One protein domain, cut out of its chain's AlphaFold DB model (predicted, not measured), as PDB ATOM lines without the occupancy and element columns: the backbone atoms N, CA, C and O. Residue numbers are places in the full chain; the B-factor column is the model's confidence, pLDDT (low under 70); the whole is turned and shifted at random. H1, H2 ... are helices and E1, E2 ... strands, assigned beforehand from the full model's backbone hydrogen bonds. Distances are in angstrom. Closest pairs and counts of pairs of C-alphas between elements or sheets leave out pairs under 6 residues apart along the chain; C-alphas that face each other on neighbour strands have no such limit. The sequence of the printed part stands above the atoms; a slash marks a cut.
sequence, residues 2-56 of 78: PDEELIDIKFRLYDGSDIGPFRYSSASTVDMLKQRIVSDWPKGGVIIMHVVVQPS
ATOM      1  N   PRO A   2     415.832 482.570 899.384       66.38
ATOM      2  CA  PRO A   2     414.811 482.190 898.418       66.38
ATOM      3  C   PRO A   2     415.557 481.665 897.192       66.38
ATOM      4  O   PRO A   2     416.383 482.379 896.627       66.38
ATOM      5  N   ASP A   3     415.350 480.397 896.860       70.38
ATOM      6  CA  ASP A   3     415.900 479.831 895.639       70.38
ATOM      7  C   ASP A   3     415.280 480.605 894.473       70.38
ATOM      8  O   ASP A   3     414.056 480.730 894.381       70.38
ATOM      9  N   GLU A   4     416.117 481.218 893.637       75.31
ATOM     10  CA  GLU A   4     415.629 481.931 892.462       75.31
ATOM     11  C   GLU A   4     414.955 480.913 891.541       75.31
ATOM     12  O   GLU A   4     415.608 480.046 890.959       75.31
ATOM     13  N   GLU A   5     413.630 480.996 891.439       89.00
ATOM     14  CA  GLU A   5     412.853 480.167 890.529       89.00
ATOM     15  C   GLU A   5     413.168 480.606 889.097       89.00
ATOM     16  O   GLU A   5     412.640 481.597 888.583       89.00
ATOM     17  N   LEU A   6     414.115 479.896 888.486       94.31
ATOM     18  CA  LEU A   6     414.529 480.103 887.111       94.31
ATOM     19  C   LEU A   6     413.681 479.239 886.177       94.31
ATOM     20  O   LEU A   6     413.527 478.038 886.391       94.31
ATOM     21  N   ILE A   7     413.193 479.848 885.102       93.81
ATOM     22  CA  ILE A   7     412.402 479.208 884.054       93.81
ATOM     23  C   ILE A   7     413.053 479.428 882.689       93.81
ATOM     24  O   ILE A   7     413.582 480.504 882.404       93.81
ATOM     25  N   ASP A   8     412.991 478.411 881.832       96.38
ATOM     26  CA  ASP A   8     413.416 478.514 880.438       96.38
ATOM     27  C   ASP A   8     412.227 478.896 879.552       96.38
ATOM     28  O   ASP A   8     411.199 478.217 879.516       96.38
ATOM     29  N   ILE A   9     412.375 479.991 878.812       96.56
ATOM     30  CA  ILE A   9     411.363 480.541 877.912       96.56
ATOM     31  C   ILE A   9     411.882 480.474 876.479       96.56
ATOM     32  O   ILE A   9     413.007 480.885 876.194       96.56
ATOM     33  N   LYS A  10     411.041 480.008 875.551       96.81
ATOM     34  CA  LYS A  10     411.260 480.140 874.105       96.81
ATOM     35  C   LYS A  10     410.124 480.931 873.471       96.81
ATOM     36  O   LYS A  10     408.971 480.804 873.881       96.81
ATOM     37  N   PHE A  11     410.448 481.720 872.460       95.75
ATOM     38  CA  PHE A  11     409.493 482.556 871.753       95.75
ATOM     39  C   PHE A  11     409.164 481.950 870.393       95.75
ATOM     40  O   PHE A  11     410.023 481.887 869.519       95.75
ATOM     41  N   ARG A  12     407.912 481.533 870.211       94.50
ATOM     42  CA  ARG A  12     407.385 481.054 868.930       94.50
ATOM     43  C   ARG A  12     407.048 482.237 868.026       94.50
ATOM     44  O   ARG A  12     406.312 483.133 868.439       94.50
ATOM     45  N   LEU A  13     407.541 482.213 866.796       90.94
ATOM     46  CA  LEU A  13     407.259 483.207 865.765       90.94
ATOM     47  C   LEU A  13     406.099 482.774 864.856       90.94
ATOM     48  O   LEU A  13     405.629 481.635 864.903       90.94
ATOM     49  N   TYR A  14     405.632 483.707 864.020       85.25
ATOM     50  CA  TYR A  14     404.488 483.511 863.121       85.25
ATOM     51  C   TYR A  14     404.723 482.431 862.053       85.25
ATOM     52  O   TYR A  14     403.770 481.811 861.589       85.25
ATOM     53  N   ASP A  15     405.978 482.202 861.669       86.69
ATOM     54  CA  ASP A  15     406.392 481.188 860.694       86.69
ATOM     55  C   ASP A  15     406.562 479.795 861.326       86.69
ATOM     56  O   ASP A  15     406.927 478.835 860.650       86.69
ATOM     57  N   GLY A  16     406.289 479.673 862.628       91.81
ATOM     58  CA  GLY A  16     406.443 478.437 863.380       91.81
ATOM     59  C   GLY A  16     407.841 478.226 863.961       91.81
ATOM     60  O   GLY A  16     408.014 477.288 864.741       91.81
ATOM     61  N   SER A  17     408.818 479.079 863.634       92.00
ATOM     62  CA  SER A  17     410.168 479.006 864.196       92.00
ATOM     63  C   SER A  17     410.200 479.452 865.663       92.00
ATOM     64  O   SER A  17     409.305 480.149 866.141       92.00
ATOM     65  N   ASP A  18     411.220 479.018 866.401       95.06
ATOM     66  CA  ASP A  18     411.417 479.358 867.812       95.06
ATOM     67  C   ASP A  18     412.712 480.176 867.984       95.06
ATOM     68  O   ASP A  18     413.749 479.822 867.423       95.06
ATOM     69  N   ILE A  19     412.674 481.231 868.807       94.62
ATOM     70  CA  ILE A  19     413.855 481.928 869.339       94.62
ATOM     71  C   ILE A  19     414.057 481.500 870.800       94.62
ATOM     72  O   ILE A  19     413.146 481.631 871.621       94.62
ATOM     73  N   GLY A  20     415.252 481.016 871.139       94.19
ATOM     74  CA  GLY A  20     415.605 480.530 872.478       94.19
ATOM     75  C   GLY A  20     415.913 479.025 872.504       94.19
ATOM     76  O   GLY A  20     416.154 478.438 871.447       94.19
ATOM     77  N   PRO A  21     415.912 478.382 873.690       96.00
ATOM     78  CA  PRO A  21     415.430 478.893 874.980       96.00
ATOM     79  C   PRO A  21     416.359 479.920 875.652       96.00
ATOM     80  O   PRO A  21     417.565 479.941 875.415       96.00
ATOM     81  N   PHE A  22     415.783 480.748 876.526       96.75
ATOM     82  CA  PHE A  22     416.475 481.695 877.401       96.75
ATOM     83  C   PHE A  22     416.006 481.534 878.843       96.75
ATOM     84  O   PHE A  22     414.817 481.332 879.085       96.75
ATOM     85  N   ARG A  23     416.925 481.700 879.795       96.00
ATOM     86  CA  ARG A  23     416.639 481.525 881.218       96.00
ATOM     87  C   ARG A  23     416.299 482.851 881.891       96.00
ATOM     88  O   ARG A  23     417.040 483.821 881.747       96.00
ATOM     89  N   TYR A  24     415.210 482.866 882.650       95.62
ATOM     90  CA  TYR A  24     414.686 484.034 883.359       95.62
ATOM     91  C   TYR A  24     414.317 483.676 884.789       95.62
ATOM     92  O   TYR A  24     413.904 482.550 885.039       95.62
ATOM     93  N   SER A  25     414.406 484.626 885.719       95.06
ATOM     94  CA  SER A  25     413.768 484.457 887.029       95.06
ATOM     95  C   SER A  25     412.275 484.773 886.946       95.06
ATOM     96  O   SER A  25     411.854 485.565 886.095       95.06
ATOM     97  N   SER A  26     411.484 484.228 887.867       92.25
ATOM     98  CA  SER A  26     410.052 484.538 888.007       92.25
ATOM     99  C   SER A  26     409.750 486.026 888.261       92.25
ATOM    100  O   SER A  26     408.639 486.477 887.997       92.25
ATOM    101  N   ALA A  27     410.740 486.815 888.700       93.25
ATOM    102  CA  ALA A  27     410.629 488.267 888.864       93.25
ATOM    103  C   ALA A  27     410.835 489.065 887.557       93.25
ATOM    104  O   ALA A  27     410.676 490.288 887.552       93.25
ATOM    105  N   SER A  28     411.204 488.406 886.452       95.62
ATOM    106  CA  SER A  28     411.427 489.070 885.161       95.62
ATOM    107  C   SER A  28     410.137 489.706 884.642       95.62
ATOM    108  O   SER A  28     409.081 489.075 884.612       95.62
ATOM    109  N   THR A  29     410.209 490.961 884.198       96.44
ATOM    110  CA  THR A  29     409.030 491.678 883.699       96.44
ATOM    111  C   THR A  29     408.748 491.349 882.235       96.44
ATOM    112  O   THR A  29     409.649 491.054 881.450       96.44
ATOM    113  N   VAL A  30     407.487 491.482 881.818       96.38
ATOM    114  CA  VAL A  30     407.095 491.318 880.406       96.38
ATOM    115  C   VAL A  30     407.850 492.284 879.483       96.38
ATOM    116  O   VAL A  30     408.120 491.939 878.335       96.38
ATOM    117  N   ASP A  31     408.214 493.474 879.970       97.81
ATOM    118  CA  ASP A  31     409.009 494.436 879.202       97.81
ATOM    119  C   ASP A  31     410.405 493.887 878.868       97.81
ATOM    120  O   ASP A  31     410.809 493.911 877.709       97.81
ATOM    121  N   MET A  32     411.090 493.269 879.836       96.69
ATOM    122  CA  MET A  32     412.383 492.611 879.599       96.69
ATOM    123  C   MET A  32     412.275 491.486 878.560       96.69
ATOM    124  O   MET A  32     413.129 491.360 877.680       96.69
ATOM    125  N   LEU A  33     411.207 490.682 878.623       96.44
ATOM    126  CA  LEU A  33     410.954 489.620 877.642       96.44
ATOM    127  C   LEU A  33     410.722 490.204 876.237       96.44
ATOM    128  O   LEU A  33     411.286 489.706 875.261       96.44
ATOM    129  N   LYS A  34     409.941 491.290 876.128       94.94
ATOM    130  CA  LYS A  34     409.709 492.008 874.863       94.94
ATOM    131  C   LYS A  34     410.998 492.601 874.297       94.94
ATOM    132  O   LYS A  34     411.267 492.457 873.108       94.94
ATOM    133  N   GLN A  35     411.817 493.232 875.131       96.06
ATOM    134  CA  GLN A  35     413.107 493.770 874.703       96.06
ATOM    135  C   GLN A  35     414.025 492.663 874.182       96.06
ATOM    136  O   GLN A  35     414.673 492.845 873.150       96.06
ATOM    137  N   ARG A  36     414.041 491.490 874.836       95.44
ATOM    138  CA  ARG A  36     414.821 490.340 874.364       95.44
ATOM    139  C   ARG A  36     414.398 489.897 872.971       95.44
ATOM    140  O   ARG A  36     415.259 489.788 872.105       95.44
ATOM    141  N   ILE A  37     413.106 489.650 872.745       93.75
ATOM    142  CA  ILE A  37     412.640 489.140 871.446       93.75
ATOM    143  C   ILE A  37     412.845 490.156 870.319       93.75
ATOM    144  O   ILE A  37     413.161 489.764 869.202       93.75
ATOM    145  N   VAL A  38     412.726 491.456 870.610       91.44
ATOM    146  CA  VAL A  38     413.047 492.518 869.644       91.44
ATOM    147  C   VAL A  38     414.545 492.532 869.325       91.44
ATOM    148  O   VAL A  38     414.918 492.718 868.170       91.44
ATOM    149  N   SER A  39     415.402 492.305 870.325       92.69
ATOM    150  CA  SER A  39     416.865 492.311 870.161       92.69
ATOM    151  C   SER A  39     417.380 491.101 869.381       92.69
ATOM    152  O   SER A  39     418.247 491.246 868.522       92.69
ATOM    153  N   ASP A  40     416.832 489.918 869.659       92.62
ATOM    154  CA  ASP A  40     417.240 488.648 869.044       92.62
ATOM    155  C   ASP A  40     416.392 488.298 867.808       92.62
ATOM    156  O   ASP A  40     416.439 487.172 867.309       92.62
ATOM    157  N   TRP A  41     415.611 489.256 867.296       90.56
ATOM    158  CA  TRP A  41     414.783 489.044 866.116       90.56
ATOM    159  C   TRP A  41     415.650 488.645 864.906       90.56
ATOM    160  O   TRP A  41     416.670 489.295 864.637       90.56
ATOM    161  N   PRO A  42     415.279 487.596 864.147       87.38
ATOM    162  CA  PRO A  42     416.078 487.133 863.023       87.38
ATOM    163  C   PRO A  42     416.268 488.242 861.983       87.38
ATOM    164  O   PRO A  42     415.323 488.918 861.569       87.38
ATOM    165  N   LYS A  43     417.515 488.429 861.536       78.88
ATOM    166  CA  LYS A  43     417.858 489.421 860.507       78.88
ATOM    167  C   LYS A  43     417.121 489.083 859.210       78.88
ATOM    168  O   LYS A  43     417.265 487.984 858.688       78.88
ATOM    169  N   GLY A  44     416.340 490.033 858.698       71.38
ATOM    170  CA  GLY A  44     415.474 489.824 857.531       71.38
ATOM    171  C   GLY A  44     414.090 489.257 857.863       71.38
ATOM    172  O   GLY A  44     413.257 489.149 856.968       71.38
ATOM    173  N   GLY A  45     413.806 488.953 859.134       65.06
ATOM    174  CA  GLY A  45     412.453 488.674 859.596       65.06
ATOM    175  C   GLY A  45     411.602 489.932 859.471       65.06
ATOM    176  O   GLY A  45     411.829 490.918 860.173       65.06
ATOM    177  N   VAL A  46     410.620 489.918 858.574       65.19
ATOM    178  CA  VAL A  46     409.689 491.038 858.412       65.19
ATOM    179  C   VAL A  46     408.813 491.119 859.663       65.19
ATOM    180  O   VAL A  46     408.025 490.214 859.932       65.19
ATOM    181  N   ILE A  47     408.924 492.207 860.429       68.56
ATOM    182  CA  ILE A  47     407.886 492.573 861.397       68.56
ATOM    183  C   ILE A  47     406.747 493.163 860.569       68.56
ATOM    184  O   ILE A  47     406.700 494.367 860.319       68.56
ATOM    185  N   ILE A  48     405.847 492.310 860.074       61.38
ATOM    186  CA  ILE A  48     404.603 492.807 859.494       61.38
ATOM    187  C   ILE A  48     403.781 493.330 860.671       61.38
ATOM    188  O   ILE A  48     403.135 492.564 861.384       61.38
ATOM    189  N   MET A  49     403.830 494.642 860.909       61.88
ATOM    190  CA  MET A  49     402.857 495.292 861.779       61.88
ATOM    191  C   MET A  49     401.492 495.168 861.103       61.88
ATOM    192  O   MET A  49     401.146 495.957 860.226       61.88
ATOM    193  N   HIS A  50     400.718 494.152 861.485       61.22
ATOM    194  CA  HIS A  50     399.321 494.039 861.086       61.22
ATOM    195  C   HIS A  50     398.509 495.088 861.861       61.22
ATOM    196  O   HIS A  50     397.934 494.811 862.914       61.22
ATOM    197  N   VAL A  51     398.538 496.332 861.374       70.50
ATOM    198  CA  VAL A  51     397.764 497.445 861.930       70.50
ATOM    199  C   VAL A  51     396.345 497.354 861.386       70.50
ATOM    200  O   VAL A  51     396.083 497.673 860.227       70.50
ATOM    201  N   VAL A  52     395.415 496.926 862.236       71.06
ATOM    202  CA  VAL A  52     393.983 496.984 861.936       71.06
ATOM    203  C   VAL A  52     393.507 498.405 862.217       71.06
ATOM    204  O   VAL A  52     393.198 498.756 863.354       71.06
ATOM    205  N   VAL A  53     393.461 499.241 861.180       70.31
ATOM    206  CA  VAL A  53     392.718 500.502 861.248       70.31
ATOM    207  C   VAL A  53     391.248 500.169 861.034       70.31
ATOM    208  O   VAL A  53     390.871 499.696 859.964       70.31
ATOM    209  N   GLN A  54     390.408 500.406 862.041       71.44
ATOM    210  CA  GLN A  54     388.963 500.440 861.837       71.44
ATOM    211  C   GLN A  54     388.586 501.837 861.328       71.44
ATOM    212  O   GLN A  54     388.685 502.795 862.099       71.44
ATOM    213  N   PRO A  55     388.181 501.999 860.055       65.69
ATOM    214  CA  PRO A  55     387.643 503.272 859.603       65.69
ATOM    215  C   PRO A  55     386.329 503.549 860.344       65.69
ATOM    216  O   PRO A  55     385.476 502.667 860.469       65.69
ATOM    217  N   SER A  56     386.151 504.773 860.841       71.75
ATOM    218  CA  SER A  56     384.848 505.202 861.344       71.75
ATOM    219  C   SER A  56     383.856 505.260 860.177       71.75
ATOM    220  O   SER A  56     384.210 505.654 859.063       71.75
TER     221      SER A  56
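This is residues 2 to 56 of the 78 residues of the protein "Rad60-SLD_2 domain-containing protein" of Citrus unshiu (UniProt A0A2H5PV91). A twisted hairpin of two antiparallel strands, E1 and E2, has one short helix, H1, over one face, and after the helix a long tail leads away, with residues 49 to 56 sticking out from the body. The hairpin and the helix lie in the body, which without residues 49 to 56 spans 41 by 18 by 14 A. The printed part has 55 residues with two named strands and one named helix, in the order E1, E2, H1 along the chain; the sheet's order is E1 - E2, antiparallel. The class is mixed, helices and strands, with 25 residues in named elements, under half of those printed. The whole is only just loose, close to extended, with a radius of gyration of the C-alphas of 14.9 A, and it is elongated, spanning 52 by 29 by 17 A.

E1, residues 6 to 12, and E2, residues 18 to 25, are antiparallel neighbours and form a hairpin, with 156 degrees between their N-to-C directions. C-alphas 6 and 25 face each other at 4.4 A, and C-alphas 12 and 18 at 4.5 A. N 7 and O 24 are within hydrogen-bond range at 2.8 A, and so are N 19 and O 11 at 2.8 A. H1, residues 30 to 39, comes closest to E1 at the C-alphas of Phe 11 and Ile 37, 7.3 A apart. The closest C-alphas of E2 and H1 are those of Ile 19 and Ile 37, 7.6 A apart. Residues 32 to 37 of H1 make the pairs of C-alphas within 10 A of the sheet, 7 with E1 and 7 with E2. Each O i to N i+4 pair inside H1 is within hydrogen-bond range.

E1 runs from Leu 6, with its C-alpha at (414.529, 480.103, 887.111), to Arg 12 and is 19.6 A long from first to last C-alpha. E2 runs from Asp 18, with its C-alpha at (411.417, 479.358, 867.812), to Ser 25 and is 20.0 A long. H1 runs from Val 30 to Ser 39, with C-alpha 39 at (416.865, 492.311, 870.161), and is 14.2 A long. Residues 40 to 56 hold no named element.

The two C-alphas farthest apart are those of Pro 2 and Ser 56, at 52.9 A. Residues 49 to 56 stand free; the body without them has 47 residues and spans 41 by 18 by 14 A. The links from E1 to E2, of 5 residues, and from E2 to H1, of 4 residues, are tight. The printed part has no cut. The mean pLDDT of the printed part is 86.1; residue 2, residues 45 to 50 and residue 55 are under 70.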